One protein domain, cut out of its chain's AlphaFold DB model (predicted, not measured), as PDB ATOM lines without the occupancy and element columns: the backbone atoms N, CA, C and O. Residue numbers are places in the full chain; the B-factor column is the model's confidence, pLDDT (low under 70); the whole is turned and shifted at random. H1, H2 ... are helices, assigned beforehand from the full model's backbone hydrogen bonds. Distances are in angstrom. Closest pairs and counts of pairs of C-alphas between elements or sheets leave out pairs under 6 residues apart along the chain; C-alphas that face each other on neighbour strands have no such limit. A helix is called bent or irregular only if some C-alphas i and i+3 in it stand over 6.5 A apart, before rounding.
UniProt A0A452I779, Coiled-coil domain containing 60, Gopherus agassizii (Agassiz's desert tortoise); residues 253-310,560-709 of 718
ATOM      1  N   ASN A 253     170.654 227.953 210.300       67.12
ATOM      2  CA  ASN A 253     171.101 227.375 211.580       67.12
ATOM      3  C   ASN A 253     172.467 227.930 212.047       67.12
ATOM      4  O   ASN A 253     173.425 227.182 212.245       67.12
ATOM      5  N   SER A 254     172.549 229.254 212.222       75.31
ATOM      6  CA  SER A 254     173.762 229.974 212.642       75.31
ATOM      7  C   SER A 254     173.493 230.919 213.811       75.31
ATOM      8  O   SER A 254     172.505 231.656 213.783       75.31
ATOM      9  N   LEU A 255     174.405 230.967 214.794       71.19
ATOM     10  CA  LEU A 255     174.345 231.891 215.945       71.19
ATOM     11  C   LEU A 255     174.275 233.382 215.550       71.19
ATOM     12  O   LEU A 255     173.887 234.226 216.359       71.19
ATOM     13  N   LEU A 256     174.651 233.725 214.316       69.56
ATOM     14  CA  LEU A 256     174.651 235.101 213.814       69.56
ATOM     15  C   LEU A 256     173.260 235.582 213.360       69.56
ATOM     16  O   LEU A 256     173.016 236.787 213.332       69.56
ATOM     17  N   VAL A 257     172.341 234.668 213.029       71.38
ATOM     18  CA  VAL A 257     171.046 234.981 212.396       71.38
ATOM     19  C   VAL A 257     169.890 234.514 213.294       71.38
ATOM     20  O   VAL A 257     169.870 233.339 213.654       71.38
ATOM     21  N   PRO A 258     168.903 235.369 213.636       61.66
ATOM     22  CA  PRO A 258     167.689 234.936 214.336       61.66
ATOM     23  C   PRO A 258     166.919 233.897 213.510       61.66
ATOM     24  O   PRO A 258     166.601 234.149 212.347       61.66
ATOM     25  N   GLN A 259     166.644 232.732 214.096       62.25
ATOM     26  CA  GLN A 259     166.152 231.556 213.369       62.25
ATOM     27  C   GLN A 259     164.618 231.370 213.450       62.25
ATOM     28  O   GLN A 259     164.006 231.762 214.448       62.25
ATOM     29  N   PRO A 260     163.986 230.726 212.446       54.72
ATOM     30  CA  PRO A 260     162.611 230.228 212.540       54.72
ATOM     31  C   PRO A 260     162.502 229.016 213.495       54.72
ATOM     32  O   PRO A 260     163.509 228.373 213.793       54.72
ATOM     33  N   PRO A 261     161.293 228.637 213.958       53.53
ATOM     34  CA  PRO A 261     161.118 227.587 214.973       53.53
ATOM     35  C   PRO A 261     161.503 226.162 214.528       53.53
ATOM     36  O   PRO A 261     161.635 225.286 215.377       53.53
ATOM     37  N   ALA A 262     161.705 225.918 213.228       49.28
ATOM     38  CA  ALA A 262     162.019 224.604 212.653       49.28
ATOM     39  C   ALA A 262     163.534 224.340 212.463       49.28
ATOM     40  O   ALA A 262     163.932 223.606 211.559       49.28
ATOM     41  N   SER A 263     164.400 224.957 213.275       59.56
ATOM     42  CA  SER A 263     165.857 224.758 213.194       59.56
ATOM     43  C   SER A 263     166.315 223.351 213.575       59.56
ATOM     44  O   SER A 263     165.855 222.769 214.557       59.56
ATOM     45  N   HIS A 264     167.341 222.856 212.881       64.56
ATOM     46  CA  HIS A 264     168.081 221.678 213.331       64.56
ATOM     47  C   HIS A 264     168.921 222.035 214.568       64.56
ATOM     48  O   HIS A 264     169.748 222.947 214.526       64.56
ATOM     49  N   ALA A 265     168.736 221.299 215.667       72.38
ATOM     50  CA  ALA A 265     169.444 221.553 216.925       72.38
ATOM     51  C   ALA A 265     170.955 221.244 216.850       72.38
ATOM     52  O   ALA A 265     171.756 221.951 217.454       72.38
ATOM     53  N   GLU A 266     171.349 220.219 216.087       82.19
ATOM     54  CA  GLU A 266     172.721 219.687 216.062       82.19
ATOM     55  C   GLU A 266     173.789 220.710 215.595       82.19
ATOM     56  O   GLU A 266     174.772 220.882 216.319       82.19
ATOM     57  N   PRO A 267     173.632 221.468 214.484       84.06
ATOM     58  CA  PRO A 267     174.599 222.513 214.115       84.06
ATOM     59  C   PRO A 267     174.710 223.629 215.163       84.06
ATOM     60  O   PRO A 267     175.808 224.062 215.505       84.06
ATOM     61  N   LEU A 268     173.583 224.063 215.740       83.62
ATOM     62  CA  LEU A 268     173.572 225.099 216.778       83.62
ATOM     63  C   LEU A 268     174.283 224.613 218.053       83.62
ATOM     64  O   LEU A 268     175.097 225.339 218.623       83.62
ATOM     65  N   PHE A 269     174.059 223.362 218.461       86.12
ATOM     66  CA  PHE A 269     174.784 222.721 219.559       86.12
ATOM     67  C   PHE A 269     176.297 222.634 219.283       86.12
ATOM     68  O   PHE A 269     177.104 222.953 220.164       86.12
ATOM     69  N   ARG A 270     176.706 222.285 218.054       88.31
ATOM     70  CA  ARG A 270     178.122 222.252 217.644       88.31
ATOM     71  C   ARG A 270     178.784 223.624 217.672       88.31
ATOM     72  O   ARG A 270     179.908 223.732 218.167       88.31
ATOM     73  N   GLN A 271     178.085 224.658 217.214       89.88
ATOM     74  CA  GLN A 271     178.539 226.050 217.266       89.88
ATOM     75  C   GLN A 271     178.670 226.549 218.710       89.88
ATOM     76  O   GLN A 271     179.666 227.182 219.049       89.88
ATOM     77  N   LEU A 272     177.733 226.206 219.603       88.81
ATOM     78  CA  LEU A 272     177.827 226.536 221.033       88.81
ATOM     79  C   LEU A 272     178.979 225.796 221.737       88.81
ATOM     80  O   LEU A 272     179.634 226.364 222.613       88.81
ATOM     81  N   CYS A 273     179.273 224.554 221.340       88.88
ATOM     82  CA  CYS A 273     180.442 223.816 221.827       88.88
ATOM     83  C   CYS A 273     181.764 224.438 221.350       88.88
ATOM     84  O   CYS A 273     182.692 224.569 222.152       88.88
ATOM     85  N   ALA A 274     181.835 224.864 220.083       90.31
ATOM     86  CA  ALA A 274     182.988 225.571 219.526       90.31
ATOM     87  C   ALA A 274     183.177 226.955 220.177       90.31
ATOM     88  O   ALA A 274     184.295 227.304 220.547       90.31
ATOM     89  N   LEU A 275     182.089 227.698 220.409       90.62
ATOM     90  CA  LEU A 275     182.084 228.974 221.130       90.62
ATOM     91  C   LEU A 275     182.616 228.819 222.560       90.62
ATOM     92  O   LEU A 275     183.471 229.591 222.983       90.62
ATOM     93  N   HIS A 276     182.164 227.797 223.294       89.44
ATOM     94  CA  HIS A 276     182.698 227.505 224.625       89.44
ATOM     95  C   HIS A 276     184.191 227.177 224.577       89.44
ATOM     96  O   HIS A 276     184.956 227.701 225.383       89.44
ATOM     97  N   TRP A 277     184.610 226.293 223.665       89.75
ATOM     98  CA  TRP A 277     186.017 225.920 223.517       89.75
ATOM     99  C   TRP A 277     186.888 227.149 223.229       89.75
ATOM    100  O   TRP A 277     187.931 227.320 223.852       89.75
ATOM    101  N   LEU A 278     186.422 228.036 222.345       88.81
ATOM    102  CA  LEU A 278     187.124 229.256 221.964       88.81
ATOM    103  C   LEU A 278     187.206 230.253 223.129       88.81
ATOM    104  O   LEU A 278     188.266 230.823 223.363       88.81
ATOM    105  N   LEU A 279     186.137 230.427 223.911       87.25
ATOM    106  CA  LEU A 279     186.157 231.289 225.099       87.25
ATOM    107  C   LEU A 279     187.020 230.727 226.234       87.25
ATOM    108  O   LEU A 279     187.697 231.498 226.912       87.25
ATOM    109  N   GLU A 280     187.063 229.406 226.421       84.56
ATOM    110  CA  GLU A 280     188.031 228.787 227.330       84.56
ATOM    111  C   GLU A 280     189.462 229.033 226.823       84.56
ATOM    112  O   GLU A 280     190.278 229.563 227.569       84.56
ATOM    113  N   ALA A 281     189.746 228.781 225.541       83.88
ATOM    114  CA  ALA A 281     191.056 229.020 224.932       83.88
ATOM    115  C   ALA A 281     191.553 230.471 225.075       83.88
ATOM    116  O   ALA A 281     192.716 230.693 225.398       83.88
ATOM    117  N   LEU A 282     190.666 231.453 224.902       83.56
ATOM    118  CA  LEU A 282     190.975 232.883 225.023       83.56
ATOM    119  C   LEU A 282     191.105 233.380 226.475       83.56
ATOM    120  O   LEU A 282     191.471 234.535 226.685       83.56
ATOM    121  N   THR A 283     190.797 232.541 227.469       78.38
ATOM    122  CA  THR A 283     190.862 232.882 228.905       78.38
ATOM    123  C   THR A 283     191.788 231.972 229.717       78.38
ATOM    124  O   THR A 283     191.891 232.128 230.939       78.38
ATOM    125  N   LEU A 284     192.490 231.037 229.064       74.38
ATOM    126  CA  LEU A 284     193.540 230.245 229.699       74.38
ATOM    127  C   LEU A 284     194.829 231.058 229.869       74.38
ATOM    128  O   LEU A 284     195.176 231.903 229.048       74.38
ATOM    129  N   GLU A 285     195.588 230.746 230.920       63.75
ATOM    130  CA  GLU A 285     196.985 231.173 231.005       63.75
ATOM    131  C   GLU A 285     197.823 230.406 229.962       63.75
ATOM    132  O   GLU A 285     197.606 229.200 229.798       63.75
ATOM    133  N   PRO A 286     198.820 231.039 229.310       58.59
ATOM    134  CA  PRO A 286     199.550 230.460 228.169       58.59
ATOM    135  C   PRO A 286     200.343 229.179 228.487       58.59
ATOM    136  O   PRO A 286     200.791 228.484 227.582       58.59
ATOM    137  N   ASN A 287     200.486 228.828 229.768       53.53
ATOM    138  CA  ASN A 287     201.120 227.589 230.227       53.53
ATOM    139  C   ASN A 287     200.157 226.377 230.251       53.53
ATOM    140  O   ASN A 287     200.563 225.272 230.616       53.53
ATOM    141  N   CYS A 288     198.872 226.559 229.921       58.22
ATOM    142  CA  CYS A 288     197.872 225.491 229.909       58.22
ATOM    143  C   CYS A 288     197.655 224.945 228.491       58.22
ATOM    144  O   CYS A 288     197.034 225.605 227.663       58.22
ATOM    145  N   SER A 289     198.083 223.706 228.223       56.94
ATOM    146  CA  SER A 289     197.809 223.069 226.931       56.94
ATOM    147  C   SER A 289     196.313 222.793 226.732       56.94
ATOM    148  O   SER A 289     195.654 222.113 227.526       56.94
ATOM    149  N   LEU A 290     195.778 223.324 225.634       66.69
ATOM    150  CA  LEU A 290     194.415 223.080 225.179       66.69
ATOM    151  C   LEU A 290     194.296 221.712 224.500       66.69
ATOM    152  O   LEU A 290     195.235 221.197 223.892       66.69
ATOM    153  N   LYS A 291     193.098 221.125 224.560       72.56
ATOM    154  CA  LYS A 291     192.729 219.992 223.699       72.56
ATOM    155  C   LYS A 291     192.299 220.527 222.332       72.56
ATOM    156  O   LYS A 291     191.692 221.591 222.281       72.56
ATOM    157  N   SER A 292     192.517 219.770 221.253       80.25
ATOM    158  CA  SER A 292     192.002 220.116 219.911       80.25
ATOM    159  C   SER A 292     190.491 220.395 219.932       80.25
ATOM    160  O   SER A 292     189.739 219.713 220.641       80.25
ATOM    161  N   VAL A 293     190.054 221.363 219.115       82.75
ATOM    162  CA  VAL A 293     188.647 221.787 218.962       82.75
ATOM    163  C   VAL A 293     187.716 220.607 218.696       82.75
ATOM    164  O   VAL A 293     186.607 220.569 219.220       82.75
ATOM    165  N   LEU A 294     188.190 219.588 217.970       80.88
ATOM    166  CA  LEU A 294     187.437 218.368 217.650       80.88
ATOM    167  C   LEU A 294     186.905 217.638 218.903       80.88
ATOM    168  O   LEU A 294     185.934 216.891 218.826       80.88
ATOM    169  N   THR A 295     187.509 217.867 220.076       82.31
ATOM    170  CA  THR A 295     187.062 217.291 221.356       82.31
ATOM    171  C   THR A 295     185.875 218.021 221.999       82.31
ATOM    172  O   THR A 295     185.302 217.497 222.958       82.31
ATOM    173  N   CYS A 296     185.477 219.200 221.500       84.00
ATOM    174  CA  CYS A 296     184.398 219.996 222.096       84.00
ATOM    175  C   CYS A 296     182.995 219.418 221.834       84.00
ATOM    176  O   CYS A 296     182.108 219.593 222.669       84.00
ATOM    177  N   TRP A 297     182.803 218.671 220.741       86.94
ATOM    178  CA  TRP A 297     181.514 218.099 220.315       86.94
ATOM    179  C   TRP A 297     181.117 216.801 221.045       86.94
ATOM    180  O   TRP A 297     180.271 216.045 220.574       86.94
ATOM    181  N   ASN A 298     181.725 216.497 222.194       81.06
ATOM    182  CA  ASN A 298     181.431 215.274 222.937       81.06
ATOM    183  C   ASN A 298     180.079 215.387 223.678       81.06
ATOM    184  O   ASN A 298     179.988 216.166 224.631       81.06
ATOM    185  N   PRO A 299     179.049 214.571 223.368       74.19
ATOM    186  CA  PRO A 299     177.734 214.683 224.012       74.19
ATOM    187  C   PRO A 299     177.770 214.396 225.524       74.19
ATOM    188  O   PRO A 299     176.897 214.857 226.265       74.19
ATOM    189  N   LYS A 300     178.792 213.677 226.018       75.88
ATOM    190  CA  LYS A 300     179.002 213.407 227.451       75.88
ATOM    191  C   LYS A 300     179.704 214.562 228.184       75.88
ATOM    192  O   LYS A 300     179.651 214.601 229.416       75.88
ATOM    193  N   ASP A 301     180.362 215.486 227.481       77.81
ATOM    194  CA  ASP A 301     180.956 216.717 228.031       77.81
ATOM    195  C   ASP A 301     181.055 217.827 226.959       77.81
ATOM    196  O   ASP A 301     182.144 218.056 226.424       77.81
ATOM    197  N   PRO A 302     179.948 218.522 226.635       78.38
ATOM    198  CA  PRO A 302     179.959 219.571 225.616       78.38
ATOM    199  C   PRO A 302     180.946 220.681 225.990       78.38
ATOM    200  O   PRO A 302     181.020 221.091 227.152       78.38
ATOM    201  N   GLY A 303     181.748 221.139 225.031       73.25
ATOM    202  CA  GLY A 303     182.853 222.077 225.262       73.25
ATOM    203  C   GLY A 303     184.143 221.454 225.832       73.25
ATOM    204  O   GLY A 303     185.124 222.169 225.978       73.25
ATOM    205  N   GLY A 304     184.186 220.148 226.147       69.44
ATOM    206  CA  GLY A 304     185.422 219.388 226.451       69.44
ATOM    207  C   GLY A 304     186.104 219.618 227.821       69.44
ATOM    208  O   GLY A 304     187.209 219.101 228.061       69.44
ATOM    209  N   SER A 305     185.462 220.383 228.711       60.44
ATOM    210  CA  SER A 305     186.110 221.186 229.765       60.44
ATOM    211  C   SER A 305     186.146 220.630 231.202       60.44
ATOM    212  O   SER A 305     186.552 221.336 232.128       60.44
ATOM    213  N   LYS A 306     185.775 219.364 231.461       57.19
ATOM    214  CA  LYS A 306     185.703 218.809 232.842       57.19
ATOM    215  C   LYS A 306     186.988 218.856 233.693       57.19
ATOM    216  O   LYS A 306     186.877 218.685 234.909       57.19
ATOM    217  N   SER A 307     188.168 219.050 233.098       52.12
ATOM    218  CA  SER A 307     189.472 218.994 233.792       52.12
ATOM    219  C   SER A 307     190.163 220.360 233.909       52.12
ATOM    220  O   SER A 307     190.580 220.748 235.000       52.12
ATOM    221  N   THR A 308     190.231 221.115 232.811       56.72
ATOM    222  CA  THR A 308     190.956 222.390 232.669       56.72
ATOM    223  C   THR A 308     190.444 223.458 233.630       56.72
ATOM    224  O   THR A 308     191.164 223.831 234.556       56.72
ATOM    225  N   PHE A 309     189.179 223.872 233.510       56.88
ATOM    226  CA  PHE A 309     188.593 224.885 234.397       56.88
ATOM    227  C   PHE A 309     188.654 224.483 235.885       56.88
ATOM    228  O   PHE A 309     188.898 225.321 236.751       56.88
ATOM    229  N   LYS A 310     188.501 223.186 236.208       62.69
ATOM    230  CA  LYS A 310     188.649 222.686 237.588       62.69
ATOM    231  C   LYS A 310     190.087 222.807 238.101       62.69
ATOM    232  O   LYS A 310     190.275 223.225 239.242       62.69
ATOM    233  N   ALA A 560     207.389 241.165 227.355       87.12
ATOM    234  CA  ALA A 560     207.334 242.356 228.205       87.12
ATOM    235  C   ALA A 560     206.162 243.290 227.839       87.12
ATOM    236  O   ALA A 560     205.488 243.806 228.729       87.12
ATOM    237  N   GLU A 561     205.880 243.467 226.546       86.19
ATOM    238  CA  GLU A 561     204.715 244.202 226.039       86.19
ATOM    239  C   GLU A 561     203.402 243.516 226.440       86.19
ATOM    240  O   GLU A 561     202.487 244.172 226.934       86.19
ATOM    241  N   GLU A 562     203.314 242.190 226.308       81.69
ATOM    242  CA  GLU A 562     202.150 241.410 226.739       81.69
ATOM    243  C   GLU A 562     201.914 241.511 228.254       81.69
ATOM    244  O   GLU A 562     200.787 241.755 228.688       81.69
ATOM    245  N   ALA A 563     202.973 241.439 229.066       83.31
ATOM    246  CA  ALA A 563     202.890 241.679 230.507       83.31
ATOM    247  C   ALA A 563     202.449 243.119 230.843       83.31
ATOM    248  O   ALA A 563     201.641 243.317 231.754       83.31
ATOM    249  N   ALA A 564     202.920 244.122 230.094       84.81
ATOM    250  CA  ALA A 564     202.515 245.517 230.266       84.81
ATOM    251  C   ALA A 564     201.038 245.751 229.896       84.81
ATOM    252  O   ALA A 564     200.340 246.481 230.603       84.81
ATOM    253  N   PHE A 565     200.529 245.097 228.846       81.94
ATOM    254  CA  PHE A 565     199.104 245.125 228.506       81.94
ATOM    255  C   PHE A 565     198.246 244.457 229.586       81.94
ATOM    256  O   PHE A 565     197.267 245.055 230.026       81.94
ATOM    257  N   CYS A 566     198.651 243.285 230.085       78.38
ATOM    258  CA  CYS A 566     197.982 242.623 231.205       78.38
ATOM    259  C   CYS A 566     197.965 243.497 232.472       78.38
ATOM    260  O   CYS A 566     196.952 243.546 233.168       78.38
ATOM    261  N   LEU A 567     199.048 244.220 232.778       82.50
ATOM    262  CA  LEU A 567     199.072 245.176 233.889       82.50
ATOM    263  C   LEU A 567     198.096 246.340 233.656       82.50
ATOM    264  O   LEU A 567     197.356 246.702 234.567       82.50
ATOM    265  N   HIS A 568     198.060 246.901 232.446       85.06
ATOM    266  CA  HIS A 568     197.154 247.997 232.102       85.06
ATOM    267  C   HIS A 568     195.674 247.591 232.200       85.06
ATOM    268  O   HIS A 568     194.895 248.316 232.812       85.06
ATOM    269  N   ASP A 569     195.296 246.416 231.687       80.19
ATOM    270  CA  ASP A 569     193.920 245.911 231.794       80.19
ATOM    271  C   ASP A 569     193.520 245.654 233.260       80.19
ATOM    272  O   ASP A 569     192.427 246.034 233.675       80.19
ATOM    273  N   ASN A 570     194.421 245.097 234.080       79.44
ATOM    274  CA  ASN A 570     194.187 244.943 235.523       79.44
ATOM    275  C   ASN A 570     194.011 246.293 236.242       79.44
ATOM    276  O   ASN A 570     193.178 246.399 237.143       79.44
ATOM    277  N   LEU A 571     194.770 247.325 235.859       82.81
ATOM    278  CA  LEU A 571     194.631 248.670 236.423       82.81
ATOM    279  C   LEU A 571     193.310 249.334 235.999       82.81
ATOM    280  O   LEU A 571     192.641 249.897 236.859       82.81
ATOM    281  N   GLU A 572     192.887 249.198 234.736       82.25
ATOM    282  CA  GLU A 572     191.580 249.687 234.258       82.25
ATOM    283  C   GLU A 572     190.419 249.007 235.011       82.25
ATOM    284  O   GLU A 572     189.471 249.666 235.434       82.25
ATOM    285  N   ILE A 573     190.517 247.695 235.254       77.94
ATOM    286  CA  ILE A 573     189.547 246.932 236.056       77.94
ATOM    287  C   ILE A 573     189.515 247.425 237.513       77.94
ATOM    288  O   ILE A 573     188.439 247.597 238.089       77.94
ATOM    289  N   LEU A 574     190.673 247.678 238.132       77.69
ATOM    290  CA  LEU A 574     190.746 248.212 239.498       77.69
ATOM    291  C   LEU A 574     190.218 249.651 239.599       77.69
ATOM    292  O   LEU A 574     189.591 249.992 240.602       77.69
ATOM    293  N   GLU A 575     190.431 250.473 238.572       83.38
ATOM    294  CA  GLU A 575     189.903 251.834 238.479       83.38
ATOM    295  C   GLU A 575     188.378 251.834 238.306       83.38
ATOM    296  O   GLU A 575     187.682 252.445 239.118       83.38
ATOM    297  N   ARG A 576     187.841 251.039 237.369       81.06
ATOM    298  CA  ARG A 576     186.391 250.851 237.177       81.06
ATOM    299  C   ARG A 576     185.704 250.354 238.450       81.06
ATOM    300  O   ARG A 576     184.729 250.949 238.893       81.06
ATOM    301  N   ARG A 577     186.256 249.331 239.116       79.69
ATOM    302  CA  ARG A 577     185.740 248.824 240.408       79.69
ATOM    303  C   ARG A 577     185.865 249.842 241.551       79.69
ATOM    304  O   ARG A 577     185.149 249.733 242.548       79.69
ATOM    305  N   ARG A 578     186.787 250.809 241.470       81.56
ATOM    306  CA  ARG A 578     186.911 251.912 242.440       81.56
ATOM    307  C   ARG A 578     185.858 252.987 242.178       81.56
ATOM    308  O   ARG A 578     185.251 253.460 243.137       81.56
ATOM    309  N   GLU A 579     185.635 253.341 240.916       81.81
ATOM    310  CA  GLU A 579     184.579 254.255 240.476       81.81
ATOM    311  C   GLU A 579     183.194 253.706 240.838       81.81
ATOM    312  O   GLU A 579     182.435 254.382 241.528       81.81
ATOM    313  N   GLU A 580     182.907 252.448 240.495       80.88
ATOM    314  CA  GLU A 580     181.666 251.742 240.829       80.88
ATOM    315  C   GLU A 580     181.389 251.770 242.341       80.88
ATOM    316  O   GLU A 580     180.331 252.225 242.777       80.88
ATOM    317  N   LYS A 581     182.376 251.398 243.171       82.50
ATOM    318  CA  LYS A 581     182.267 251.460 244.641       82.50
ATOM    319  C   LYS A 581     182.110 252.882 245.178       82.50
ATOM    320  O   LYS A 581     181.574 253.056 246.271       82.50
ATOM    321  N   SER A 582     182.583 253.899 244.458       81.50
ATOM    322  CA  SER A 582     182.349 255.306 244.801       81.50
ATOM    323  C   SER A 582     180.926 255.735 244.426       81.50
ATOM    324  O   SER A 582     180.256 256.392 245.221       81.50
ATOM    325  N   SER A 583     180.439 255.302 243.260       83.50
ATOM    326  CA  SER A 583     179.081 255.539 242.766       83.50
ATOM    327  C   SER A 583     178.033 254.876 243.664       83.50
ATOM    328  O   SER A 583     177.149 255.561 244.165       83.50
ATOM    329  N   GLN A 584     178.184 253.590 243.997       79.75
ATOM    330  CA  GLN A 584     177.305 252.862 244.928       79.75
ATOM    331  C   GLN A 584     177.241 253.532 246.310       79.75
ATOM    332  O   GLN A 584     176.162 253.691 246.880       79.75
ATOM    333  N   LYS A 585     178.383 253.991 246.844       83.62
ATOM    334  CA  LYS A 585     178.418 254.763 248.098       83.62
ATOM    335  C   LYS A 585     177.660 256.081 247.975       83.62
ATOM    336  O   LYS A 585     176.853 256.383 248.848       83.62
ATOM    337  N   TYR A 586     177.861 256.829 246.892       82.56
ATOM    338  CA  TYR A 586     177.136 258.073 246.639       82.56
ATOM    339  C   TYR A 586     175.621 257.840 246.477       82.56
ATOM    340  O   TYR A 586     174.821 258.539 247.093       82.56
ATOM    341  N   GLN A 587     175.212 256.795 245.751       80.81
ATOM    342  CA  GLN A 587     173.811 256.380 245.624       80.81
ATOM    343  C   GLN A 587     173.196 255.996 246.978       80.81
ATOM    344  O   GLN A 587     172.059 256.377 247.253       80.81
ATOM    345  N   SER A 588     173.943 255.323 247.864       76.94
ATOM    346  CA  SER A 588     173.463 254.991 249.217       76.94
ATOM    347  C   SER A 588     173.139 256.229 250.069       76.94
ATOM    348  O   SER A 588     172.274 256.164 250.944       76.94
ATOM    349  N   LEU A 589     173.778 257.365 249.757       78.88
ATOM    350  CA  LEU A 589     173.574 258.674 250.378       78.88
ATOM    351  C   LEU A 589     172.550 259.555 249.633       78.88
ATOM    352  O   LEU A 589     172.255 260.650 250.098       78.88
ATOM    353  N   LYS A 590     171.968 259.102 248.511       77.44
ATOM    354  CA  LYS A 590     170.956 259.868 247.753       77.44
ATOM    355  C   LYS A 590     169.681 260.123 248.568       77.44
ATOM    356  O   LYS A 590     169.067 261.175 248.432       77.44
ATOM    357  N   ASN A 591     169.326 259.179 249.441       76.44
ATOM    358  CA  ASN A 591     168.197 259.273 250.368       76.44
ATOM    359  C   ASN A 591     168.733 259.289 251.810       76.44
ATOM    360  O   ASN A 591     168.756 258.247 252.473       76.44
ATOM    361  N   ILE A 592     169.207 260.453 252.265       78.25
ATOM    362  CA  ILE A 592     169.678 260.690 253.643       78.25
ATOM    363  C   ILE A 592     168.493 260.564 254.615       78.25
ATOM    364  O   ILE A 592     167.399 261.041 254.322       78.25
ATOM    365  N   THR A 593     168.696 259.906 255.759       78.94
ATOM    366  CA  THR A 593     167.679 259.720 256.807       78.94
ATOM    367  C   THR A 593     168.245 259.966 258.208       78.94
ATOM    368  O   THR A 593     167.906 260.961 258.840       78.94
ATOM    369  N   TYR A 594     169.132 259.093 258.686       79.38
ATOM    370  CA  TYR A 594     169.805 259.194 259.976       79.38
ATOM    371  C   TYR A 594     171.293 258.938 259.759       79.38
ATOM    372  O   TYR A 594     171.680 257.833 259.384       79.38
ATOM    373  N   PHE A 595     172.122 259.942 260.046       80.00
ATOM    374  CA  PHE A 595     173.563 259.964 259.762       80.00
ATOM    375  C   PHE A 595     174.303 258.655 260.093       80.00
ATOM    376  O   PHE A 595     175.036 258.130 259.259       80.00
ATOM    377  N   GLU A 596     174.072 258.078 261.274       79.44
ATOM    378  CA  GLU A 596     174.698 256.817 261.693       79.44
ATOM    379  C   GLU A 596     174.260 255.615 260.836       79.44
ATOM    380  O   GLU A 596     175.098 254.838 260.372       79.44
ATOM    381  N   ARG A 597     172.956 255.504 260.548       79.44
ATOM    382  CA  ARG A 597     172.383 254.477 259.662       79.44
ATOM    383  C   ARG A 597     172.876 254.643 258.224       79.44
ATOM    384  O   ARG A 597     173.042 253.654 257.518       79.44
ATOM    385  N   ASP A 598     173.128 255.872 257.795       80.31
ATOM    386  CA  ASP A 598     173.550 256.199 256.433       80.31
ATOM    387  C   ASP A 598     175.050 255.939 256.230       80.31
ATOM    388  O   ASP A 598     175.439 255.338 255.228       80.31
ATOM    389  N   LEU A 599     175.886 256.265 257.223       81.44
ATOM    390  CA  LEU A 599     177.279 255.812 257.283       81.44
ATOM    391  C   LEU A 599     177.375 254.283 257.315       81.44
ATOM    392  O   LEU A 599     178.261 253.713 256.678       81.44
ATOM    393  N   GLU A 600     176.468 253.611 258.025       80.44
ATOM    394  CA  GLU A 600     176.449 252.151 258.084       80.44
ATOM    395  C   GLU A 600     175.977 251.519 256.764       80.44
ATOM    396  O   GLU A 600     176.604 250.571 256.291       80.44
ATOM    397  N   ARG A 601     174.982 252.105 256.079       77.50
ATOM    398  CA  ARG A 601     174.651 251.752 254.685       77.50
ATOM    399  C   ARG A 601     175.874 251.917 253.775       77.50
ATOM    400  O   ARG A 601     176.237 250.970 253.083       77.50
ATOM    401  N   MET A 602     176.573 253.051 253.845       79.88
ATOM    402  CA  MET A 602     177.784 253.315 253.055       79.88
ATOM    403  C   MET A 602     178.935 252.328 253.354       79.88
ATOM    404  O   MET A 602     179.703 251.984 252.447       79.88
ATOM    405  N   ARG A 603     179.066 251.844 254.600       80.75
ATOM    406  CA  ARG A 603     180.009 250.771 254.965       80.75
ATOM    407  C   ARG A 603     179.585 249.421 254.377       80.75
ATOM    408  O   ARG A 603     180.417 248.744 253.774       80.75
ATOM    409  N   GLN A 604     178.305 249.059 254.475       72.12
ATOM    410  CA  GLN A 604     177.788 247.766 254.006       72.12
ATOM    411  C   GLN A 604     177.648 247.651 252.479       72.12
ATOM    412  O   GLN A 604     177.769 246.544 251.952       72.12
ATOM    413  N   CYS A 605     177.479 248.756 251.742       61.78
ATOM    414  CA  CYS A 605     177.496 248.746 250.271       61.78
ATOM    415  C   CYS A 605     178.789 248.135 249.703       61.78
ATOM    416  O   CYS A 605     178.746 247.458 248.683       61.78
ATOM    417  N   GLY A 606     179.925 248.278 250.397       58.50
ATOM    418  CA  GLY A 606     181.192 247.656 249.997       58.50
ATOM    419  C   GLY A 606     181.262 246.126 250.145       58.50
ATOM    420  O   GLY A 606     182.278 245.552 249.760       58.50
ATOM    421  N   LEU A 607     180.228 245.486 250.711       56.38
ATOM    422  CA  LEU A 607     180.173 244.048 251.021       56.38
ATOM    423  C   LEU A 607     178.987 243.307 250.376       56.38
ATOM    424  O   LEU A 607     178.994 242.080 250.365       56.38
ATOM    425  N   LYS A 608     177.962 244.017 249.883       45.25
ATOM    426  CA  LYS A 608     176.684 243.428 249.423       45.25
ATOM    427  C   LYS A 608     176.448 243.445 247.906       45.25
ATOM    428  O   LYS A 608     175.404 242.974 247.471       45.25
ATOM    429  N   ALA A 609     177.392 243.951 247.115       46.28
ATOM    430  CA  ALA A 609     177.296 243.975 245.654       46.28
ATOM    431  C   ALA A 609     177.571 242.592 245.020       46.28
ATOM    432  O   ALA A 609     178.591 242.387 244.360       46.28
ATOM    433  N   GLU A 610     176.656 241.636 245.216       44.56
ATOM    434  CA  GLU A 610     176.409 240.634 244.169       44.56
ATOM    435  C   GLU A 610     175.718 241.318 242.978       44.56
ATOM    436  O   GLU A 610     175.052 242.345 243.125       44.56
ATOM    437  N   ARG A 611     175.962 240.800 241.772       48.66
ATOM    438  CA  ARG A 611     175.749 241.540 240.513       48.66
ATOM    439  C   ARG A 611     174.312 241.427 240.003       48.66
ATOM    440  O   ARG A 611     174.051 240.662 239.079       48.66
ATOM    441  N   GLU A 612     173.402 242.213 240.570       48.41
ATOM    442  CA  GLU A 612     171.998 242.271 240.142       48.41
ATOM    443  C   GLU A 612     171.524 243.729 239.967       48.41
ATOM    444  O   GLU A 612     171.106 244.363 240.933       48.41
ATOM    445  N   HIS A 613     171.634 244.278 238.742       41.72
ATOM    446  CA  HIS A 613     170.453 244.654 237.928       41.72
ATOM    447  C   HIS A 613     170.744 245.401 236.603       41.72
ATOM    448  O   HIS A 613     170.005 245.187 235.647       41.72
ATOM    449  N   ASP A 614     171.792 246.231 236.506       41.91
ATOM    450  CA  ASP A 614     171.998 247.133 235.342       41.91
ATOM    451  C   ASP A 614     172.945 246.590 234.240       41.91
ATOM    452  O   ASP A 614     173.111 247.206 233.186       41.91
ATOM    453  N   GLU A 615     173.583 245.433 234.445       50.69
ATOM    454  CA  GLU A 615     174.562 244.850 233.501       50.69
ATOM    455  C   GLU A 615     173.914 244.096 232.315       50.69
ATOM    456  O   GLU A 615     174.533 243.929 231.258       50.69
ATOM    457  N   ASP A 616     172.668 243.631 232.459       47.03
ATOM    458  CA  ASP A 616     172.076 242.629 231.558       47.03
ATOM    459  C   ASP A 616     171.776 243.134 230.135       47.03
ATOM    460  O   ASP A 616     171.779 242.328 229.195       47.03
ATOM    461  N   GLU A 617     171.603 244.450 229.937       45.94
ATOM    462  CA  GLU A 617     171.459 245.063 228.603       45.94
ATOM    463  C   GLU A 617     172.752 245.014 227.771       45.94
ATOM    464  O   GLU A 617     172.702 245.026 226.540       45.94
ATOM    465  N   ARG A 618     173.923 244.962 228.422       53.66
ATOM    466  CA  ARG A 618     175.238 244.943 227.750       53.66
ATOM    467  C   ARG A 618     175.839 243.546 227.656       53.66
ATOM    468  O   ARG A 618     176.880 243.366 227.023       53.66
ATOM    469  N   ASN A 619     175.189 242.551 228.251       72.75
ATOM    470  CA  ASN A 619     175.693 241.192 228.268       72.75
ATOM    471  C   ASN A 619     175.526 240.517 226.894       72.75
ATOM    472  O   ASN A 619     174.414 240.263 226.420       72.75
ATOM    473  N   TRP A 620     176.646 240.157 226.257       82.12
ATOM    474  CA  TRP A 620     176.650 239.414 224.991       82.12
ATOM    475  C   TRP A 620     175.898 238.075 225.101       82.12
ATOM    476  O   TRP A 620     175.372 237.579 224.105       82.12
ATOM    477  N   PHE A 621     175.793 237.507 226.308       82.50
ATOM    478  CA  PHE A 621     175.045 236.281 226.570       82.50
ATOM    479  C   PHE A 621     173.524 236.483 226.437       82.50
ATOM    480  O   PHE A 621     172.856 235.641 225.837       82.50
ATOM    481  N   SER A 622     172.976 237.629 226.857       80.81
ATOM    482  CA  SER A 622     171.576 238.022 226.595       80.81
ATOM    483  C   SER A 622     171.304 238.138 225.085       80.81
ATOM    484  O   SER A 622     170.288 237.663 224.565       80.81
ATOM    485  N   SER A 623     172.271 238.695 224.347       80.75
ATOM    486  CA  SER A 623     172.243 238.785 222.878       80.75
ATOM    487  C   SER A 623     172.428 237.438 222.161       80.75
ATOM    488  O   SER A 623     172.053 237.325 220.995       80.75
ATOM    489  N   LEU A 624     172.977 236.419 222.829       83.25
ATOM    490  CA  LEU A 624     173.046 235.040 222.334       83.25
ATOM    491  C   LEU A 624     171.728 234.295 222.596       83.25
ATOM    492  O   LEU A 624     171.169 233.687 221.684       83.25
ATOM    493  N   LEU A 625     171.194 234.378 223.819       82.25
ATOM    494  CA  LEU A 625     169.951 233.704 224.216       82.25
ATOM    495  C   LEU A 625     168.737 234.156 223.390       82.25
ATOM    496  O   LEU A 625     167.873 233.338 223.081       82.25
ATOM    497  N   SER A 626     168.686 235.423 222.979       79.50
ATOM    498  CA  SER A 626     167.621 235.954 222.113       79.50
ATOM    499  C   SER A 626     167.692 235.484 220.649       79.50
ATOM    500  O   SER A 626     166.699 235.603 219.935       79.50
ATOM    501  N   ARG A 627     168.822 234.917 220.188       78.19
ATOM    502  CA  ARG A 627     168.988 234.393 218.811       78.19
ATOM    503  C   ARG A 627     168.693 232.889 218.680       78.19
ATOM    504  O   ARG A 627     168.439 232.423 217.571       78.19
ATOM    505  N   ILE A 628     168.722 232.131 219.781       80.56
ATOM    506  CA  ILE A 628     168.542 230.665 219.799       80.56
ATOM    507  C   ILE A 628     167.045 230.303 219.935       80.56
ATOM    508  O   ILE A 628     166.409 230.792 220.870       80.56
ATOM    509  N   PRO A 629     166.472 229.410 219.100       79.44
ATOM    510  CA  PRO A 629     165.093 228.930 219.261       79.44
ATOM    511  C   PRO A 629     164.853 228.186 220.579       79.44
ATOM    512  O   PRO A 629     165.681 227.380 221.005       79.44
ATOM    513  N   ASP A 630     163.688 228.381 221.199       75.75
ATOM    514  CA  ASP A 630     163.372 227.784 222.508       75.75
ATOM    515  C   ASP A 630     163.312 226.247 222.476       75.75
ATOM    516  O   ASP A 630     163.737 225.593 223.425       75.75
ATOM    517  N   ALA A 631     162.919 225.657 221.341       72.19
ATOM    518  CA  ALA A 631     163.015 224.212 221.110       72.19
ATOM    519  C   ALA A 631     164.450 223.672 221.292       72.19
ATOM    520  O   ALA A 631     164.638 222.578 221.817       72.19
ATOM    521  N   VAL A 632     165.464 224.462 220.920       75.44
ATOM    522  CA  VAL A 632     166.888 224.121 221.076       75.44
ATOM    523  C   VAL A 632     167.379 224.461 222.491       75.44
ATOM    524  O   VAL A 632     168.157 223.705 223.067       75.44
ATOM    525  N   LYS A 633     166.861 225.528 223.123       78.19
ATOM    526  CA  LYS A 633     167.114 225.826 224.552       78.19
ATOM    527  C   LYS A 633     166.588 224.741 225.505       78.19
ATOM    528  O   LYS A 633     167.075 224.636 226.631       78.19
ATOM    529  N   ASN A 634     165.602 223.951 225.084       77.12
ATOM    530  CA  ASN A 634     164.989 222.901 225.900       77.12
ATOM    531  C   ASN A 634     165.757 221.564 225.883       77.12
ATOM    532  O   ASN A 634     165.498 220.709 226.729       77.12
ATOM    533  N   ASP A 635     166.738 221.385 224.992       83.94
ATOM    534  CA  ASP A 635     167.614 220.210 225.001       83.94
ATOM    535  C   ASP A 635     168.594 220.223 226.197       83.94
ATOM    536  O   ASP A 635     169.291 221.201 226.472       83.94
ATOM    537  N   ASN A 636     168.702 219.082 226.882       82.62
ATOM    538  CA  ASN A 636     169.575 218.856 228.035       82.62
ATOM    539  C   ASN A 636     171.070 219.043 227.694       82.62
ATOM    540  O   ASN A 636     171.831 219.535 228.530       82.62
ATOM    541  N   HIS A 637     171.516 218.694 226.482       81.44
ATOM    542  CA  HIS A 637     172.910 218.899 226.067       81.44
ATOM    543  C   HIS A 637     173.208 220.390 225.830       81.44
ATOM    544  O   HIS A 637     174.227 220.904 226.306       81.44
ATOM    545  N   THR A 638     172.274 221.109 225.213       84.31
ATOM    546  CA  THR A 638     172.333 222.553 224.977       84.31
ATOM    547  C   THR A 638     172.245 223.351 226.283       84.31
ATOM    548  O   THR A 638     173.062 224.242 226.521       84.31
ATOM    549  N   GLN A 639     171.366 222.985 227.219       83.62
ATOM    550  CA  GLN A 639     171.327 223.612 228.548       83.62
ATOM    551  C   GLN A 639     172.642 223.447 229.317       83.62
ATOM    552  O   GLN A 639     173.055 224.356 230.042       83.62
ATOM    553  N   ARG A 640     173.338 222.311 229.158       84.81
ATOM    554  CA  ARG A 640     174.652 222.087 229.785       84.81
ATOM    555  C   ARG A 640     175.736 222.996 229.216       84.81
ATOM    556  O   ARG A 640     176.598 223.405 229.990       84.81
ATOM    557  N   ILE A 641     175.717 223.315 227.917       86.38
ATOM    558  CA  ILE A 641     176.700 224.243 227.335       86.38
ATOM    559  C   ILE A 641     176.344 225.704 227.627       86.38
ATOM    560  O   ILE A 641     177.228 226.470 228.006       86.38
ATOM    561  N   LEU A 642     175.056 226.070 227.610       86.00
ATOM    562  CA  LEU A 642     174.593 227.403 228.013       86.00
ATOM    563  C   LEU A 642     174.955 227.717 229.476       86.00
ATOM    564  O   LEU A 642     175.542 228.763 229.727       86.00
ATOM    565  N   LYS A 643     174.765 226.782 230.420       84.62
ATOM    566  CA  LYS A 643     175.197 226.924 231.835       84.62
ATOM    567  C   LYS A 643     176.722 226.962 232.045       84.62
ATOM    568  O   LYS A 643     177.193 227.245 233.150       84.62
ATOM    569  N   LYS A 644     177.522 226.649 231.017       84.81
ATOM    570  CA  LYS A 644     178.969 226.923 231.015       84.81
ATOM    571  C   LYS A 644     179.258 228.314 230.431       84.81
ATOM    572  O   LYS A 644     180.008 229.065 231.044       84.81
ATOM    573  N   LEU A 645     178.630 228.670 229.305       84.56
ATOM    574  CA  LEU A 645     178.760 229.974 228.631       84.56
ATOM    575  C   LEU A 645     178.292 231.156 229.499       84.56
ATOM    576  O   LEU A 645     178.957 232.187 229.529       84.56
ATOM    577  N   GLU A 646     177.227 230.973 230.282       84.62
ATOM    578  CA  GLU A 646     176.700 231.933 231.265       84.62
ATOM    579  C   GLU A 646     177.791 232.469 232.209       84.62
ATOM    580  O   GLU A 646     177.797 233.643 232.569       84.62
ATOM    581  N   LYS A 647     178.768 231.626 232.571       80.44
ATOM    582  CA  LYS A 647     179.881 231.993 233.461       80.44
ATOM    583  C   LYS A 647     180.875 232.953 232.817       80.44
ATOM    584  O   LYS A 647     181.558 233.668 233.536       80.44
ATOM    585  N   PHE A 648     180.973 232.947 231.489       76.38
ATOM    586  CA  PHE A 648     181.759 233.921 230.737       76.38
ATOM    587  C   PHE A 648     180.941 235.198 230.499       76.38
ATOM    588  O   PHE A 648     181.490 236.288 230.611       76.38
ATOM    589  N   GLY A 649     179.628 235.077 230.267       74.38
ATOM    590  CA  GLY A 649     178.714 236.222 230.168       74.38
ATOM    591  C   GLY A 649     178.622 237.051 231.453       74.38
ATOM    592  O   GLY A 649     178.621 238.273 231.398       74.38
ATOM    593  N   LYS A 650     178.595 236.418 232.633       71.94
ATOM    594  CA  LYS A 650     178.489 237.105 233.940       71.94
ATOM    595  C   LYS A 650     179.785 237.781 234.432       71.94
ATOM    596  O   LYS A 650     179.811 238.295 235.551       71.94
ATOM    597  N   ASN A 651     180.859 237.777 233.638       67.56
ATOM    598  CA  ASN A 651     182.154 238.353 234.005       67.56
ATOM    599  C   ASN A 651     182.523 239.515 233.054       67.56
ATOM    600  O   ASN A 651     183.233 239.278 232.074       67.56
ATOM    601  N   PRO A 652     182.106 240.767 233.339       59.81
ATOM    602  CA  PRO A 652     182.387 241.925 232.475       59.81
ATOM    603  C   PRO A 652     183.884 242.250 232.338       59.81
ATOM    604  O   PRO A 652     184.304 242.872 231.367       59.81
ATOM    605  N   ASP A 653     184.712 241.782 233.276       59.59
ATOM    606  CA  ASP A 653     186.168 241.974 233.279       59.59
ATOM    607  C   ASP A 653     186.923 241.162 232.196       59.59
ATOM    608  O   ASP A 653     188.139 241.304 232.057       59.59
ATOM    609  N   VAL A 654     186.254 240.286 231.431       66.56
ATOM    610  CA  VAL A 654     186.898 239.422 230.417       66.56
ATOM    611  C   VAL A 654     187.146 240.191 229.109       66.56
ATOM    612  O   VAL A 654     186.496 239.979 228.086       66.56
ATOM    613  N   ARG A 655     188.131 241.097 229.131       71.75
ATOM    614  CA  ARG A 655     188.576 241.857 227.951       71.75
ATOM    615  C   ARG A 655     189.511 241.021 227.069       71.75
ATOM    616  O   ARG A 655     190.698 240.889 227.357       71.75
ATOM    617  N   ILE A 656     189.001 240.488 225.960       81.31
ATOM    618  CA  ILE A 656     189.803 239.713 224.999       81.31
ATOM    619  C   ILE A 656     190.407 240.658 223.950       81.31
ATOM    620  O   ILE A 656     189.685 241.281 223.175       81.31
ATOM    621  N   ARG A 657     191.741 240.757 223.894       81.94
ATOM    622  CA  ARG A 657     192.441 241.606 222.915       81.94
ATOM    623  C   ARG A 657     192.459 240.969 221.512       81.94
ATOM    624  O   ARG A 657     192.689 239.762 221.411       81.94
ATOM    625  N   PRO A 658     192.342 241.762 220.423       86.25
ATOM    626  CA  PRO A 658     192.490 241.284 219.043       86.25
ATOM    627  C   PRO A 658     193.769 240.475 218.787       86.25
ATOM    628  O   PRO A 658     193.740 239.468 218.088       86.25
ATOM    629  N   THR A 659     194.892 240.862 219.397       84.56
ATOM    630  CA  THR A 659     196.166 240.133 219.287       84.56
ATOM    631  C   THR A 659     196.093 238.738 219.905       84.56
ATOM    632  O   THR A 659     196.507 237.774 219.268       84.56
ATOM    633  N   THR A 660     195.522 238.599 221.105       84.94
ATOM    634  CA  THR A 660     195.299 237.306 221.776       84.94
ATOM    635  C   THR A 660     194.309 236.435 221.000       84.94
ATOM    636  O   THR A 660     194.539 235.239 220.833       84.94
ATOM    637  N   PHE A 661     193.255 237.043 220.448       88.94
ATOM    638  CA  PHE A 661     192.300 236.373 219.565       88.94
ATOM    639  C   PHE A 661     192.984 235.780 218.330       88.94
ATOM    640  O   PHE A 661     192.902 234.575 218.088       88.94
ATOM    641  N   LEU A 662     193.753 236.593 217.601       89.00
ATOM    642  CA  LEU A 662     194.492 236.135 216.428       89.00
ATOM    643  C   LEU A 662     195.607 235.132 216.771       89.00
ATOM    644  O   LEU A 662     195.864 234.253 215.953       89.00
ATOM    645  N   LYS A 663     196.230 235.193 217.962       87.31
ATOM    646  CA  LYS A 663     197.158 234.148 218.447       87.31
ATOM    647  C   LYS A 663     196.464 232.787 218.537       87.31
ATOM    648  O   LYS A 663     196.921 231.854 217.881       87.31
ATOM    649  N   VAL A 664     195.343 232.689 219.258       87.69
ATOM    650  CA  VAL A 664     194.599 231.424 219.435       87.69
ATOM    651  C   VAL A 664     194.087 230.879 218.097       87.69
ATOM    652  O   VAL A 664     194.261 229.698 217.805       87.69
ATOM    653  N   LEU A 665     193.546 231.733 217.218       88.25
ATOM    654  CA  LEU A 665     193.156 231.302 215.865       88.25
ATOM    655  C   LEU A 665     194.354 230.863 215.003       88.25
ATOM    656  O   LEU A 665     194.175 230.119 214.039       88.25
ATOM    657  N   SER A 666     195.574 231.299 215.328       86.19
ATOM    658  CA  SER A 666     196.794 230.921 214.610       86.19
ATOM    659  C   SER A 666     197.342 229.536 214.983       86.19
ATOM    660  O   SER A 666     198.188 229.012 214.251       86.19
ATOM    661  N   GLU A 667     196.861 228.945 216.077       87.00
ATOM    662  CA  GLU A 667     197.172 227.570 216.496       87.00
ATOM    663  C   GLU A 667     196.243 226.540 215.828       87.00
ATOM    664  O   GLU A 667     196.583 225.358 215.733       87.00
ATOM    665  N   LEU A 668     195.091 226.988 215.315       86.75
ATOM    666  CA  LEU A 668     194.145 226.153 214.577       86.75
ATOM    667  C   LEU A 668     194.676 225.778 213.188       86.75
ATOM    668  O   LEU A 668     195.309 226.575 212.487       86.75
ATOM    669  N   ARG A 669     194.356 224.561 212.743       86.88
ATOM    670  CA  ARG A 669     194.642 224.115 211.373       86.88
ATOM    671  C   ARG A 669     193.740 224.864 210.397       86.88
ATOM    672  O   ARG A 669     192.588 225.159 210.704       86.88
ATOM    673  N   VAL A 670     194.217 225.076 209.170       84.56
ATOM    674  CA  VAL A 670     193.449 225.758 208.108       84.56
ATOM    675  C   VAL A 670     192.066 225.123 207.896       84.56
ATOM    676  O   VAL A 670     191.085 225.843 207.760       84.56
ATOM    677  N   TRP A 671     191.950 223.790 207.950       83.50
ATOM    678  CA  TRP A 671     190.655 223.107 207.822       83.50
ATOM    679  C   TRP A 671     189.758 223.203 209.071       83.50
ATOM    680  O   TRP A 671     188.548 223.063 208.950       83.50
ATOM    681  N   GLU A 672     190.319 223.437 210.265       87.25
ATOM    682  CA  GLU A 672     189.534 223.681 211.487       87.25
ATOM    683  C   GLU A 672     188.962 225.105 211.438       87.25
ATOM    684  O   GLU A 672     187.773 225.307 211.667       87.25
ATOM    685  N   LEU A 673     189.783 226.078 211.028       85.00
ATOM    686  CA  LEU A 673     189.402 227.482 210.853       85.00
ATOM    687  C   LEU A 673     188.365 227.706 209.731       85.00
ATOM    688  O   LEU A 673     187.606 228.670 209.798       85.00
ATOM    689  N   CYS A 674     188.310 226.817 208.731       83.81
ATOM    690  CA  CYS A 674     187.311 226.814 207.650       83.81
ATOM    691  C   CYS A 674     186.106 225.877 207.900       83.81
ATOM    692  O   CYS A 674     185.299 225.678 206.993       83.81
ATOM    693  N   SER A 675     185.974 225.273 209.088       86.12
ATOM    694  CA  SER A 675     184.805 224.449 209.431       86.12
ATOM    695  C   SER A 675     183.600 225.338 209.772       86.12
ATOM    696  O   SER A 675     183.751 226.211 210.626       86.12
ATOM    697  N   PRO A 676     182.398 225.123 209.199       84.12
ATOM    698  CA  PRO A 676     181.275 226.055 209.334       84.12
ATOM    699  C   PRO A 676     180.825 226.294 210.780       84.12
ATOM    700  O   PRO A 676     180.545 227.435 211.159       84.12
ATOM    701  N   ASP A 677     180.835 225.250 211.612       86.88
ATOM    702  CA  ASP A 677     180.490 225.355 213.036       86.88
ATOM    703  C   ASP A 677     181.515 226.193 213.825       86.88
ATOM    704  O   ASP A 677     181.172 226.854 214.806       86.88
ATOM    705  N   ILE A 678     182.778 226.188 213.383       88.62
ATOM    706  CA  ILE A 678     183.866 226.966 213.983       88.62
ATOM    707  C   ILE A 678     183.842 228.397 213.431       88.62
ATOM    708  O   ILE A 678     183.916 229.333 214.219       88.62
ATOM    709  N   CYS A 679     183.645 228.600 212.122       86.75
ATOM    710  CA  CYS A 679     183.530 229.929 211.514       86.75
ATOM    711  C   CYS A 679     182.422 230.769 212.169       86.75
ATOM    712  O   CYS A 679     182.663 231.924 212.515       86.75
ATOM    713  N   ALA A 680     181.236 230.190 212.396       86.56
ATOM    714  CA  ALA A 680     180.131 230.885 213.060       86.56
ATOM    715  C   ALA A 680     180.463 231.286 214.512       86.56
ATOM    716  O   ALA A 680     180.126 232.390 214.939       86.56
ATOM    717  N   ALA A 681     181.165 230.426 215.260       89.12
ATOM    718  CA  ALA A 681     181.615 230.729 216.619       89.12
ATOM    719  C   ALA A 681     182.723 231.802 216.650       89.12
ATOM    720  O   ALA A 681     182.683 232.707 217.484       89.12
ATOM    721  N   VAL A 682     183.685 231.735 215.723       89.00
ATOM    722  CA  VAL A 682     184.776 232.712 215.573       89.00
ATOM    723  C   VAL A 682     184.229 234.096 215.229       89.00
ATOM    724  O   VAL A 682     184.601 235.074 215.872       89.00
ATOM    725  N   GLU A 683     183.298 234.185 214.281       86.94
ATOM    726  CA  GLU A 683     182.629 235.438 213.915       86.94
ATOM    727  C   GLU A 683     181.759 235.995 215.049       86.94
ATOM    728  O   GLU A 683     181.789 237.199 215.304       86.94
ATOM    729  N   PHE A 684     181.058 235.137 215.800       87.38
ATOM    730  CA  PHE A 684     180.297 235.577 216.973       87.38
ATOM    731  C   PHE A 684     181.210 236.227 218.026       87.38
ATOM    732  O   PHE A 684     180.891 237.311 218.523       87.38
ATOM    733  N   VAL A 685     182.365 235.615 218.327       87.81
ATOM    734  CA  VAL A 685     183.374 236.175 219.246       87.81
ATOM    735  C   VAL A 685     184.003 237.455 218.678       87.81
ATOM    736  O   VAL A 685     184.162 238.428 219.420       87.81
ATOM    737  N   ARG A 686     184.309 237.492 217.371       88.81
ATOM    738  CA  ARG A 686     184.851 238.673 216.672       88.81
ATOM    739  C   ARG A 686     183.936 239.887 216.825       88.81
ATOM    740  O   ARG A 686     184.417 240.956 217.189       88.81
ATOM    741  N   GLU A 687     182.644 239.719 216.546       85.50
ATOM    742  CA  GLU A 687     181.640 240.788 216.588       85.50
ATOM    743  C   GLU A 687     181.292 241.193 218.029       85.50
ATOM    744  O   GLU A 687     181.375 242.370 218.373       85.50
ATOM    745  N   ASN A 688     180.909 240.234 218.877       80.88
ATOM    746  CA  ASN A 688     180.179 240.527 220.116       80.88
ATOM    747  C   ASN A 688     181.086 240.653 221.356       80.88
ATOM    748  O   ASN A 688     180.625 241.144 222.385       80.88
ATOM    749  N   ILE A 689     182.352 240.209 221.286       83.19
ATOM    750  CA  ILE A 689     183.250 240.124 222.457       83.19
ATOM    751  C   ILE A 689     184.597 240.817 222.204       83.19
ATOM    752  O   ILE A 689     185.037 241.614 223.028       83.19
ATOM    753  N   VAL A 690     185.245 240.560 221.062       84.69
ATOM    754  CA  VAL A 690     186.541 241.175 220.696       84.69
ATOM    755  C   VAL A 690     186.353 242.526 219.987       84.69
ATOM    756  O   VAL A 690     187.244 243.371 220.025       84.69
ATOM    757  N   GLN A 691     185.195 242.735 219.349       84.69
ATOM    758  CA  GLN A 691     184.818 243.942 218.597       84.69
ATOM    759  C   GLN A 691     185.833 244.327 217.497       84.69
ATOM    760  O   GLN A 691     186.066 245.503 217.214       84.69
ATOM    761  N   MET A 692     186.447 243.324 216.860       84.94
ATOM    762  CA  MET A 692     187.463 243.514 215.815       84.94
ATOM    763  C   MET A 692     186.811 243.725 214.434       84.94
ATOM    764  O   MET A 692     185.910 242.952 214.086       84.94
ATOM    765  N   PRO A 693     187.262 244.703 213.620       85.94
ATOM    766  CA  PRO A 693     186.762 244.920 212.260       85.94
ATOM    767  C   PRO A 693     186.804 243.662 211.383       85.94
ATOM    768  O   PRO A 693     187.637 242.767 211.565       85.94
ATOM    769  N   GLU A 694     185.888 243.576 210.418       82.56
ATOM    770  CA  GLU A 694     185.821 242.416 209.520       82.56
ATOM    771  C   GLU A 694     186.955 242.463 208.485       82.56
ATOM    772  O   GLU A 694     187.472 241.434 208.057       82.56
ATOM    773  N   GLU A 695     187.380 243.671 208.121       83.75
ATOM    774  CA  GLU A 695     188.483 243.983 207.221       83.75
ATOM    775  C   GLU A 695     189.820 243.462 207.773       83.75
ATOM    776  O   GLU A 695     190.538 242.746 207.072       83.75
ATOM    777  N   ASP A 696     190.107 243.747 209.046       86.25
ATOM    778  CA  ASP A 696     191.320 243.299 209.742       86.25
ATOM    779  C   ASP A 696     191.349 241.769 209.872       86.25
ATOM    780  O   ASP A 696     192.369 241.127 209.597       86.25
ATOM    781  N   TYR A 697     190.203 241.165 210.215       87.19
ATOM    782  CA  TYR A 697     190.069 239.710 210.251       87.19
ATOM    783  C   TYR A 697     190.295 239.081 208.872       87.19
ATOM    784  O   TYR A 697     191.063 238.127 208.752       87.19
ATOM    785  N   LYS A 698     189.690 239.636 207.814       83.62
ATOM    786  CA  LYS A 698     189.852 239.160 206.432       83.62
ATOM    787  C   LYS A 698     191.297 239.286 205.945       83.62
ATOM    788  O   LYS A 698     191.780 238.356 205.303       83.62
ATOM    789  N   ALA A 699     192.004 240.369 206.268       85.25
ATOM    790  CA  ALA A 699     193.414 240.545 205.908       85.25
ATOM    791  C   ALA A 699     194.325 239.502 206.591       85.25
ATOM    792  O   ALA A 699     195.176 238.879 205.943       85.25
ATOM    793  N   TRP A 700     194.104 239.239 207.883       88.75
ATOM    794  CA  TRP A 700     194.793 238.160 208.596       88.75
ATOM    795  C   TRP A 700     194.436 236.776 208.026       88.75
ATOM    796  O   TRP A 700     195.325 235.967 207.746       88.75
ATOM    797  N   LEU A 701     193.150 236.521 207.769       84.12
ATOM    798  CA  LEU A 701     192.661 235.243 207.251       84.12
ATOM    799  C   LEU A 701     193.230 234.944 205.860       84.12
ATOM    800  O   LEU A 701     193.673 233.827 205.626       84.12
ATOM    801  N   GLN A 702     193.316 235.934 204.964       82.44
ATOM    802  CA  GLN A 702     193.955 235.799 203.644       82.44
ATOM    803  C   GLN A 702     195.459 235.492 203.730       82.44
ATOM    804  O   GLN A 702     196.007 234.822 202.854       82.44
ATOM    805  N   THR A 703     196.129 235.929 204.801       84.31
ATOM    806  CA  THR A 703     197.544 235.610 205.057       84.31
ATOM    807  C   THR A 703     197.731 234.137 205.456       84.31
ATOM    808  O   THR A 703     198.773 233.545 205.172       84.31
ATOM    809  N   ARG A 704     196.717 233.519 206.083       78.31
ATOM    810  CA  ARG A 704     196.720 232.105 206.509       78.31
ATOM    811  C   ARG A 704     196.100 231.148 205.490       78.31
ATOM    812  O   ARG A 704     196.619 230.053 205.284       78.31
ATOM    813  N   VAL A 705     195.009 231.550 204.847       75.25
ATOM    814  CA  VAL A 705     194.209 230.734 203.932       75.25
ATOM    815  C   VAL A 705     194.393 231.256 202.511       75.25
ATOM    816  O   VAL A 705     193.719 232.187 202.072       75.25
ATOM    817  N   ARG A 706     195.284 230.610 201.753       66.44
ATOM    818  CA  ARG A 706     195.385 230.807 200.300       66.44
ATOM    819  C   ARG A 706     194.185 230.165 199.604       66.44
ATOM    820  O   ARG A 706     194.319 229.097 199.013       66.44
ATOM    821  N   ILE A 707     193.021 230.811 199.677       59.19
ATOM    822  CA  ILE A 707     191.851 230.452 198.867       59.19
ATOM    823  C   ILE A 707     192.280 230.561 197.393       59.19
ATOM    824  O   ILE A 707     192.629 231.662 196.953       59.19
ATOM    825  N   PRO A 708     192.299 229.465 196.613       55.09
ATOM    826  CA  PRO A 708     192.628 229.553 195.199       55.09
ATOM    827  C   PRO A 708     191.567 230.407 194.505       55.09
ATOM    828  O   PRO A 708     190.373 230.139 194.650       55.09
ATOM    829  N   ARG A 709     191.976 231.426 193.733       54.28
ATOM    830  CA  ARG A 709     191.027 232.122 192.851       54.28
ATOM    831  C   ARG A 709     190.379 231.075 191.948       54.28
ATOM    832  O   ARG A 709     191.092 230.318 191.288       54.28
TER     833      ARG A 709
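Overview. This is residues 253 to 310 and 560 to 709 of the 718 residues of the protein "Coiled-coil domain containing 60" of Gopherus agassizii (Agassiz's desert tortoise) (UniProt A0A452I779). The model is a knot of eight helices, H1 and H4 to H10, with a long arm reaching away from it: the helical hairpin of H2 and H3, in which the shorter H3 folds back on the last part of H2. In the knot, H1 packs on H6 and crosses H9, H4 packs on one end of H6, and the unnamed stretch of residues 282 to 310 folds back past H1. The printed part has 208 residues with ten named helices in the order H1 to H10 and no named strand; the class is all helix. It is only just loose, close to compact, with a radius of gyration of the C-alphas of 20.5 A, and its elongated outline spans 73 by 47 by 34 A.

Along the chain. After residues 253 to 264, which hold no named element, H1 covers residues 265 to 281 and is 24.2 A long, beginning with C-alpha 265 at (169.444, 221.553, 216.925). Past the cut, H2, residues 560 to 588, is the longest helix at 41.8 A, with C-alpha 560 at (207.334, 242.356, 228.205). H3 is residues 595 to 608, 19.8 A; H4 is residues 620 to 625, 8.8 A; H5 is residues 630 to 633, 4.7 A. H6 is residues 636 to 649, 19.7 A; H7 is residues 658 to 667, 14.7 A; H8 is residues 670 to 673, 5.2 A. H9 is residues 676 to 690, 19.6 A, neither bent nor irregular, but only just: C-alphas 687 and 690 are 6.4 A apart. H10 is residues 694 to 704, 15.3 A, ending with C-alpha 704 at (196.720, 232.105, 206.509).

Arrangement. H1 touches H9 at a steep tilt of 51 degrees, the same way; their closest C-alphas, Gln 271 and Asp 677, are 4.7 A apart. H1 also touches H6, at a shallow tilt of 34 degrees, only just short of steep, the same way, closest at the C-alphas of Phe 269 and Thr 638, 5.9 A. H2, with residues 581 to 588 alone, touches H3 in a helical hairpin at 34.5 degrees, a shallow tilt only just short of steep, opposite ways; the closest C-alphas are those of Lys 585 and Met 602, 5.2 A. H2 and H3 are apart from the other eight helices. H4 touches residues 645 to 649 of H6 at a shallow tilt of 18 degrees, opposite ways, closest at the C-alphas of Phe 621 and Gly 649, 5.1 A. Three of these four touching pairs are at a shallow tilt, a mostly aligned packing. H5 is close to H1 but not clearly touching, with the C-alphas of Val 632 and Ala 265 5.5 A apart. H7 and H9 are close but not clearly touching, closest at the C-alphas of Pro 658 and Val 690, 6.2 A, as are H8 and H9 at those of Leu 673 and Cys 679, 6.4 A. H10 is near H7, with 9 pairs of C-alphas within 10 A. Every O i to N i+4 pair is within hydrogen-bond range in H1, H2, H4, H7 and H10, against 8 of 10 in H3, 7 of 10 in H6 and 9 of 11 in H9; H5 and H8 are too short for such a pair.

Size, cuts and confidence. The two C-alphas farthest apart, Tyr 594 and Arg 709, are 75.4 A from each other. Residues 591 to 597, of which 595 to 597 belong to H3, stand free. Residues 311 to 559 are not printed, and C-alphas 310 and 560 across the cut are 28.7 A apart. Of the links that are printed whole, H3 to H4 is long, with 11 residues. The mean pLDDT of the printed part is 76.9; 44 residues are under 70, among them 258 to 264, 304 to 310 and 605 to 618.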